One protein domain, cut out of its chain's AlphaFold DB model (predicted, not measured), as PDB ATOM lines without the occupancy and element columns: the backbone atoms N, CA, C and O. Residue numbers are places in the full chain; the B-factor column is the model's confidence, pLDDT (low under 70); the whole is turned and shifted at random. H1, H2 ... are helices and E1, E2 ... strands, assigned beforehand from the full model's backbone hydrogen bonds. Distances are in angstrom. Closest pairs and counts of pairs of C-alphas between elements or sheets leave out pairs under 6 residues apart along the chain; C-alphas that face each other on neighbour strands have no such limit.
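This is residues 9 to 35 and 44 to 82 of the 82 residues of an uncharacterized protein of Acidisphaera rubrifaciens HS-AP3 (UniProt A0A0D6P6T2). Look for a small sheet of five short strands curled like part of a barrel, open between its edge strands E2 and E5, with the helix H1 packed across the end of the curl made by E4 and E5. Before H1, residues 11 to 12 run beside E5 as a short added pairing. The printed part has 66 residues, with one named helix and five named strands in the order H1 E1 E2 E3 E4 E5; the sheet's order is E2 E3 E1 E4 E5, mixed. The class is mixed, helices and strands, with under half of the printed residues in named elements. The whole is compact, with a radius of gyration of the C-alphas of 10.6 A and spans of 30 by 26 by 17 A.

Start at residues 11 to 12, which pair antiparallel with residues 80 to 81 of E5, residues 79 to 81. Next comes H1, residues 15 to 24, in which every O i to N i+4 pair is within hydrogen-bond range. H1 is on the sheet in two layers, a helix on one face of a sheet; it lies over E5 and E4, residues 70 to 73, and on the local plane runs across the strands, at 84 degrees to E4. Its height over the sheet is 9.6 A, from a local plane only just fixed by 6 C-alphas, and its closest C-alphas to E5 are those of Ala 18 and Ala 79, 5.9 A apart. A tight link leads to E1, residues 28 to 31, parallel to E4 at 27 degrees; find N 72 and O 28 at 2.9 A. E1 is staggered, pairing over residues 30 to 31 with E3, residues 57 to 61, antiparallel at 137 degrees, with N 31 and O 59 at 2.8 A. E2, residues 46 to 50, forms a hairpin with E3, with N 49 and O 58 at 2.9 A. E4 and E5 form another, with N 71 and O 80 at 2.8 A. E2 and E5 are apart, and the sheet is strongly twisted.

Find C-alpha 15 at (192.708, 185.451, 125.409), where H1 begins its 14.5 A. E1 begins at C-alpha 28, (195.437, 185.361, 143.303). E2 measures 12.8 A and E3 13.0 A from first to last C-alpha. E4 follows, and E5 ends at C-alpha 81, (189.398, 181.545, 136.815).

The C-alphas farthest apart are those of Asp 16 and Pro 35, 31.3 A. Residues 36 to 43 are not printed, and C-alphas 35 and 44 are 13.8 A apart across this cut, in the link from E1 to E2. Of the links printed whole, none is long. The mean pLDDT of the printed part is 75.9; look for values under 70 at residues 18 to 26, 32 to 35, 44 to 45 and 62 to 68.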
ATOM      1  N   ARG A   9     188.397 172.776 140.358       83.31
ATOM      2  CA  ARG A   9     189.005 172.862 139.026       83.31
ATOM      3  C   ARG A   9     188.758 174.245 138.437       83.31
ATOM      4  O   ARG A   9     187.608 174.644 138.286       83.31
ATOM      5  N   GLY A  10     189.833 174.944 138.085       83.19
ATOM      6  CA  GLY A  10     189.735 176.244 137.439       83.19
ATOM      7  C   GLY A  10     189.180 176.160 136.014       83.19
ATOM      8  O   GLY A  10     189.213 175.105 135.374       83.19
ATOM      9  N   VAL A  11     188.722 177.295 135.496       85.62
ATOM     10  CA  VAL A  11     188.215 177.467 134.128       85.62
ATOM     11  C   VAL A  11     189.234 178.251 133.306       85.62
ATOM     12  O   VAL A  11     189.866 179.188 133.798       85.62
ATOM     13  N   LYS A  12     189.447 177.834 132.055       86.19
ATOM     14  CA  LYS A  12     190.331 178.556 131.132       86.19
ATOM     15  C   LYS A  12     189.706 179.912 130.813       86.19
ATOM     16  O   LYS A  12     188.515 179.970 130.539       86.19
ATOM     17  N   LEU A  13     190.517 180.961 130.857       82.38
ATOM     18  CA  LEU A  13     190.127 182.281 130.375       82.38
ATOM     19  C   LEU A  13     190.372 182.363 128.871       82.38
ATOM     20  O   LEU A  13     191.378 181.828 128.386       82.38
ATOM     21  N   GLU A  14     189.480 183.051 128.164       79.62
ATOM     22  CA  GLU A  14     189.726 183.446 126.778       79.62
ATOM     23  C   GLU A  14     190.848 184.496 126.716       79.62
ATOM     24  O   GLU A  14     191.164 185.156 127.713       79.62
ATOM     25  N   ALA A  15     191.498 184.632 125.555       71.06
ATOM     26  CA  ALA A  15     192.708 185.451 125.409       71.06
ATOM     27  C   ALA A  15     192.505 186.908 125.875       71.06
ATOM     28  O   ALA A  15     193.339 187.442 126.610       71.06
ATOM     29  N   ASP A  16     191.364 187.505 125.531       73.31
ATOM     30  CA  ASP A  16     191.030 188.887 125.884       73.31
ATOM     31  C   ASP A  16     190.777 189.054 127.390       73.31
ATOM     32  O   ASP A  16     191.197 190.041 128.000       73.31
ATOM     33  N   GLU A  17     190.148 188.060 128.026       72.25
ATOM     34  CA  GLU A  17     189.865 188.072 129.465       72.25
ATOM     35  C   GLU A  17     191.139 187.914 130.294       72.25
ATOM     36  O   GLU A  17     191.323 188.601 131.302       72.25
ATOM     37  N   ALA A  18     192.047 187.036 129.856       69.25
ATOM     38  CA  ALA A  18     193.343 186.860 130.501       69.25
ATOM     39  C   ALA A  18     194.156 188.161 130.454       69.25
ATOM     40  O   ALA A  18     194.771 188.551 131.447       69.25
ATOM     41  N   GLN A  19     194.128 188.863 129.322       68.56
ATOM     42  CA  GLN A  19     194.896 190.086 129.124       68.56
ATOM     43  C   GLN A  19     194.302 191.279 129.887       68.56
ATOM     44  O   GLN A  19     195.050 192.050 130.493       68.56
ATOM     45  N   ALA A  20     192.971 191.382 129.951       68.94
ATOM     46  CA  ALA A  20     192.277 192.367 130.780       68.94
ATOM     47  C   ALA A  20     192.552 192.156 132.279       68.94
ATOM     48  O   ALA A  20     192.813 193.119 133.005       68.94
ATOM     49  N   ALA A  21     192.570 190.901 132.739       66.44
ATOM     50  CA  ALA A  21     192.946 190.590 134.112       66.44
ATOM     51  C   ALA A  21     194.404 190.992 134.398       66.44
ATOM     52  O   ALA A  21     194.662 191.618 135.427       66.44
ATOM     53  N   ILE A  22     195.331 190.739 133.455       68.38
ATOM     54  CA  ILE A  22     196.754 191.149 133.556       68.38
ATOM     55  C   ILE A  22     196.893 192.653 133.679       68.38
ATOM     56  O   ILE A  22     197.607 193.123 134.565       68.38
ATOM     57  N   ALA A  23     196.147 193.402 132.875       69.31
ATOM     58  CA  ALA A  23     196.123 194.852 132.966       69.31
ATOM     59  C   ALA A  23     195.559 195.361 134.309       69.31
ATOM     60  O   ALA A  23     195.998 196.399 134.797       69.31
ATOM     61  N   SER A  24     194.615 194.637 134.925       68.00
ATOM     62  CA  SER A  24     193.987 195.041 136.194       68.00
ATOM     63  C   SER A  24     194.863 194.826 137.436       68.00
ATOM     64  O   SER A  24     194.595 195.421 138.480       68.00
ATOM     65  N   GLY A  25     195.890 193.970 137.349       61.97
ATOM     66  CA  GLY A  25     196.850 193.702 138.428       61.97
ATOM     67  C   GLY A  25     196.291 192.981 139.664       61.97
ATOM     68  O   GLY A  25     197.038 192.751 140.614       61.97
ATOM     69  N   LYS A  26     195.006 192.608 139.680       62.31
ATOM     70  CA  LYS A  26     194.385 191.864 140.783       62.31
ATOM     71  C   LYS A  26     194.422 190.372 140.488       62.31
ATOM     72  O   LYS A  26     193.606 189.870 139.718       62.31
ATOM     73  N   PHE A  27     195.372 189.679 141.108       70.06
ATOM     74  CA  PHE A  27     195.536 188.242 140.947       70.06
ATOM     75  C   PHE A  27     195.752 187.526 142.258       70.06
ATOM     76  O   PHE A  27     196.604 187.906 143.061       70.06
ATOM     77  N   ALA A  28     195.052 186.410 142.389       75.00
ATOM     78  CA  ALA A  28     195.437 185.361 143.303       75.00
ATOM     79  C   ALA A  28     196.594 184.540 142.705       75.00
ATOM     80  O   ALA A  28     196.720 184.385 141.484       75.00
ATOM     81  N   LEU A  29     197.445 183.991 143.567       75.94
ATOM     82  CA  LEU A  29     198.549 183.124 143.163       75.94
ATOM     83  C   LEU A  29     198.251 181.686 143.567       75.94
ATOM     84  O   LEU A  29     197.898 181.414 144.714       75.94
ATOM     85  N   LEU A  30     198.439 180.763 142.623       79.00
ATOM     86  CA  LEU A  30     198.430 179.337 142.915       79.00
ATOM     87  C   LEU A  30     199.789 178.931 143.496       79.00
ATOM     88  O   LEU A  30     200.765 178.785 142.753       79.00
ATOM     89  N   LEU A  31     199.842 178.746 144.810       73.50
ATOM     90  CA  LEU A  31     201.037 178.342 145.540       73.50
ATOM     91  C   LEU A  31     201.205 176.821 145.494       73.50
ATOM     92  O   LEU A  31     200.262 176.061 145.691       73.50
ATOM     93  N   THR A  32     202.434 176.349 145.301       65.69
ATOM     94  CA  THR A  32     202.757 174.909 145.299       65.69
ATOM     95  C   THR A  32     202.540 174.233 146.654       65.69
ATOM     96  O   THR A  32     202.445 173.011 146.730       65.69
ATOM     97  N   LYS A  33     202.528 175.015 147.738       64.12
ATOM     98  CA  LYS A  33     202.280 174.568 149.110       64.12
ATOM     99  C   LYS A  33     201.441 175.630 149.827       64.12
ATOM    100  O   LYS A  33     201.633 176.811 149.529       64.12
ATOM    101  N   PRO A  34     200.550 175.237 150.751       63.66
ATOM    102  CA  PRO A  34     199.880 176.201 151.611       63.66
ATOM    103  C   PRO A  34     200.921 176.987 152.434       63.66
ATOM    104  O   PRO A  34     201.995 176.443 152.728       63.66
ATOM    105  N   PRO A  35     200.650 178.260 152.770       64.94
ATOM    106  CA  PRO A  35     201.498 179.020 153.680       64.94
ATOM    107  C   PRO A  35     201.641 178.267 155.011       64.94
ATOM    108  O   PRO A  35     200.673 177.698 155.503       64.94
ATOM    109  N   ARG A  44     189.289 181.328 154.948       57.19
ATOM    110  CA  ARG A  44     187.961 181.580 154.350       57.19
ATOM    111  C   ARG A  44     188.045 181.985 152.886       57.19
ATOM    112  O   ARG A  44     187.067 181.844 152.159       57.19
ATOM    113  N   TYR A  45     189.210 182.479 152.488       64.38
ATOM    114  CA  TYR A  45     189.493 182.995 151.163       64.38
ATOM    115  C   TYR A  45     190.586 182.180 150.481       64.38
ATOM    116  O   TYR A  45     191.283 182.681 149.607       64.38
ATOM    117  N   SER A  46     190.819 180.941 150.903       73.31
ATOM    118  CA  SER A  46     191.848 180.104 150.303       73.31
ATOM    119  C   SER A  46     191.384 178.673 150.136       73.31
ATOM    120  O   SER A  46     190.521 178.187 150.861       73.31
ATOM    121  N   GLY A  47     191.941 177.992 149.144       78.00
ATOM    122  CA  GLY A  47     191.565 176.619 148.865       78.00
ATOM    123  C   GLY A  47     192.447 175.966 147.823       78.00
ATOM    124  O   GLY A  47     193.195 176.623 147.094       78.00
ATOM    125  N   TRP A  48     192.334 174.645 147.737       82.62
ATOM    126  CA  TRP A  48     193.012 173.873 146.710       82.62
ATOM    127  C   TRP A  48     192.348 174.110 145.362       82.62
ATOM    128  O   TRP A  48     191.157 173.836 145.188       82.62
ATOM    129  N   THR A  49     193.124 174.582 144.390       85.12
ATOM    130  CA  THR A  49     192.650 174.712 143.014       85.12
ATOM    131  C   THR A  49     193.554 173.976 142.040       85.12
ATOM    132  O   THR A  49     194.753 173.798 142.267       85.12
ATOM    133  N   GLN A  50     192.957 173.516 140.944       87.06
ATOM    134  CA  GLN A  50     193.668 172.876 139.848       87.06
ATOM    135  C   GLN A  50     193.720 173.803 138.637       87.06
ATOM    136  O   GLN A  50     192.682 174.194 138.095       87.06
ATOM    137  N   CYS A  51     194.930 174.073 138.150       87.75
ATOM    138  CA  CYS A  51     195.141 174.796 136.907       87.75
ATOM    139  C   CYS A  51     194.607 173.980 135.711       87.75
ATOM    140  O   CYS A  51     195.087 172.869 135.464       87.75
ATOM    141  N   PRO A  52     193.689 174.526 134.891       88.88
ATOM    142  CA  PRO A  52     193.124 173.812 133.744       88.88
ATOM    143  C   PRO A  52     194.071 173.707 132.540       88.88
ATOM    144  O   PRO A  52     193.743 173.035 131.561       88.88
ATOM    145  N   TRP A  53     195.221 174.389 132.580       86.38
ATOM    146  CA  TRP A  53     196.203 174.398 131.496       86.38
ATOM    147  C   TRP A  53     197.241 173.289 131.629       86.38
ATOM    148  O   TRP A  53     197.468 172.555 130.674       86.38
ATOM    149  N   CYS A  54     197.876 173.182 132.800       86.62
ATOM    150  CA  CYS A  54     198.961 172.230 133.052       86.62
ATOM    151  C   CYS A  54     198.581 171.118 134.043       86.62
ATOM    152  O   CYS A  54     199.384 170.224 134.285       86.62
ATOM    153  N   GLY A  55     197.385 171.172 134.641       85.50
ATOM    154  CA  GLY A  55     196.919 170.190 135.624       85.50
ATOM    155  C   GLY A  55     197.523 170.340 137.024       85.50
ATOM    156  O   GLY A  55     197.169 169.555 137.902       85.50
ATOM    157  N   HIS A  56     198.402 171.327 137.247       85.88
ATOM    158  CA  HIS A  56     199.022 171.585 138.547       85.88
ATOM    159  C   HIS A  56     197.968 171.906 139.612       85.88
ATOM    160  O   HIS A  56     197.100 172.750 139.384       85.88
ATOM    161  N   ILE A  57     198.067 171.242 140.761       85.56
ATOM    162  CA  ILE A  57     197.219 171.472 141.931       85.56
ATOM    163  C   ILE A  57     198.047 172.232 142.958       85.56
ATOM    164  O   ILE A  57     199.158 171.819 143.284       85.56
ATOM    165  N   GLY A  58     197.490 173.325 143.461       83.62
ATOM    166  CA  GLY A  58     198.130 174.156 144.466       83.62
ATOM    167  C   GLY A  58     197.112 174.818 145.381       83.62
ATOM    168  O   GLY A  58     195.901 174.694 145.191       83.62
ATOM    169  N   TRP A  59     197.625 175.522 146.376       81.62
ATOM    170  CA  TRP A  59     196.841 176.324 147.298       81.62
ATOM    171  C   TRP A  59     196.719 177.746 146.763       81.62
ATOM    172  O   TRP A  59     197.720 178.439 146.599       81.62
ATOM    173  N   THR A  60     195.502 178.186 146.479       80.69
ATOM    174  CA  THR A  60     195.236 179.561 146.060       80.69
ATOM    175  C   THR A  60     194.779 180.370 147.257       80.69
ATOM    176  O   THR A  60     193.853 179.955 147.949       80.69
ATOM    177  N   THR A  61     195.390 181.530 147.481       74.75
ATOM    178  CA  THR A  61     194.931 182.528 148.456       74.75
ATOM    179  C   THR A  61     194.188 183.662 147.749       74.75
ATOM    180  O   THR A  61     194.540 184.030 146.633       74.75
ATOM    181  N   GLY A  62     193.164 184.223 148.393       69.62
ATOM    182  CA  GLY A  62     192.348 185.310 147.845       69.62
ATOM    183  C   GLY A  62     191.162 184.874 146.978       69.62
ATOM    184  O   GLY A  62     190.703 185.674 146.182       69.62
ATOM    185  N   LEU A  63     190.668 183.639 147.110       68.38
ATOM    186  CA  LEU A  63     189.390 183.205 146.537       68.38
ATOM    187  C   LEU A  63     188.241 183.823 147.349       68.38
ATOM    188  O   LEU A  63     187.878 183.294 148.399       68.38
ATOM    189  N   ASP A  64     187.676 184.947 146.908       65.75
ATOM    190  CA  ASP A  64     186.445 185.467 147.516       65.75
ATOM    191  C   ASP A  64     185.298 184.466 147.308       65.75
ATOM    192  O   ASP A  64     185.103 183.933 146.220       65.75
ATOM    193  N   SER A  65     184.515 184.181 148.351       60.53
ATOM    194  CA  SER A  65     183.379 183.258 148.240       60.53
ATOM    195  C   SER A  65     182.244 183.793 147.357       60.53
ATOM    196  O   SER A  65     181.372 183.019 146.966       60.53
ATOM    197  N   ASN A  66     182.226 185.098 147.067       60.25
ATOM    198  CA  ASN A  66     181.158 185.770 146.327       60.25
ATOM    199  C   ASN A  66     181.481 185.990 144.843       60.25
ATOM    200  O   ASN A  66     180.561 186.255 144.068       60.25
ATOM    201  N   PHE A  67     182.750 185.890 144.430       62.19
ATOM    202  CA  PHE A  67     183.166 186.197 143.060       62.19
ATOM    203  C   PHE A  67     184.234 185.230 142.555       62.19
ATOM    204  O   PHE A  67     185.108 184.797 143.294       62.19
ATOM    205  N   TYR A  68     184.173 184.920 141.260       68.06
ATOM    206  CA  TYR A  68     185.222 184.165 140.588       68.06
ATOM    207  C   TYR A  68     186.471 185.027 140.396       68.06
ATOM    208  O   TYR A  68     186.439 186.018 139.647       68.06
ATOM    209  N   GLU A  69     187.580 184.593 140.978       76.62
ATOM    210  CA  GLU A  69     188.833 185.338 141.000       76.62
ATOM    211  C   GLU A  69     189.765 184.891 139.880       76.62
ATOM    212  O   GLU A  69     189.760 183.734 139.439       76.62
ATOM    213  N   THR A  70     190.569 185.834 139.385       81.88
ATOM    214  CA  THR A  70     191.601 185.477 138.410       81.88
ATOM    215  C   THR A  70     192.847 185.016 139.143       81.88
ATOM    216  O   THR A  70     193.432 185.740 139.948       81.88
ATOM    217  N   VAL A  71     193.273 183.799 138.831       82.56
ATOM    218  CA  VAL A  71     194.420 183.140 139.438       82.56
ATOM    219  C   VAL A  71     195.520 182.989 138.403       82.56
ATOM    220  O   VAL A  71     195.284 182.486 137.302       82.56
ATOM    221  N   ILE A  72     196.747 183.358 138.762       84.12
ATOM    222  CA  ILE A  72     197.932 183.019 137.971       84.12
ATOM    223  C   ILE A  72     198.513 181.709 138.497       84.12
ATOM    224  O   ILE A  72     198.831 181.561 139.682       84.12
ATOM    225  N   CYS A  73     198.672 180.735 137.599       84.38
ATOM    226  CA  CYS A  73     199.335 179.484 137.931       84.38
ATOM    227  C   CYS A  73     200.841 179.712 138.127       84.38
ATOM    228  O   CYS A  73     201.538 180.011 137.158       84.38
ATOM    229  N   GLY A  74     201.366 179.483 139.334       78.62
ATOM    230  CA  GLY A  74     202.804 179.588 139.607       78.62
ATOM    231  C   GLY A  74     203.678 178.587 138.832       78.62
ATOM    232  O   GLY A  74     204.873 178.816 138.686       78.62
ATOM    233  N   ALA A  75     203.100 177.501 138.302       81.38
ATOM    234  CA  ALA A  75     203.836 176.479 137.554       81.38
ATOM    235  C   ALA A  75     203.961 176.781 136.049       81.38
ATOM    236  O   ALA A  75     205.028 176.589 135.474       81.38
ATOM    237  N   CYS A  76     202.883 177.228 135.390       82.75
ATOM    238  CA  CYS A  76     202.880 177.476 133.939       82.75
ATOM    239  C   CYS A  76     202.710 178.949 133.543       82.75
ATOM    240  O   CYS A  76     202.684 179.254 132.352       82.75
ATOM    241  N   GLY A  77     202.538 179.853 134.512       80.56
ATOM    242  CA  GLY A  77     202.385 181.295 134.301       80.56
ATOM    243  C   GLY A  77     201.063 181.726 133.659       80.56
ATOM    244  O   GLY A  77     200.841 182.917 133.468       80.56
ATOM    245  N   ARG A  78     200.170 180.788 133.312       83.56
ATOM    246  CA  ARG A  78     198.887 181.111 132.671       83.56
ATOM    247  C   ARG A  78     197.832 181.500 133.698       83.56
ATOM    248  O   ARG A  78     197.701 180.848 134.738       83.56
ATOM    249  N   ALA A  79     197.045 182.512 133.347       84.38
ATOM    250  CA  ALA A  79     195.870 182.911 134.100       84.38
ATOM    251  C   ALA A  79     194.702 181.932 133.877       84.38
ATOM    252  O   ALA A  79     194.538 181.349 132.797       84.38
ATOM    253  N   PHE A  80     193.903 181.733 134.914       85.56
ATOM    254  CA  PHE A  80     192.668 180.957 134.894       85.56
ATOM    255  C   PHE A  80     191.700 181.512 135.942       85.56
ATOM    256  O   PHE A  80     192.093 182.317 136.781       85.56
ATOM    257  N   ARG A  81     190.439 181.087 135.894       85.06
ATOM    258  CA  ARG A  81     189.398 181.545 136.815       85.06
ATOM    259  C   ARG A  81     189.052 180.464 137.836       85.06
ATOM    260  O   ARG A  81     188.898 179.309 137.433       85.06
ATOM    261  N   ALA A  82     188.968 180.810 139.121       76.25
ATOM    262  CA  ALA A  82     188.664 179.869 140.207       76.25
ATOM    263  C   ALA A  82     187.825 180.495 141.324       76.25
ATOM    264  O   ALA A  82     187.763 181.742 141.387       76.25
TER     265      ALA A  82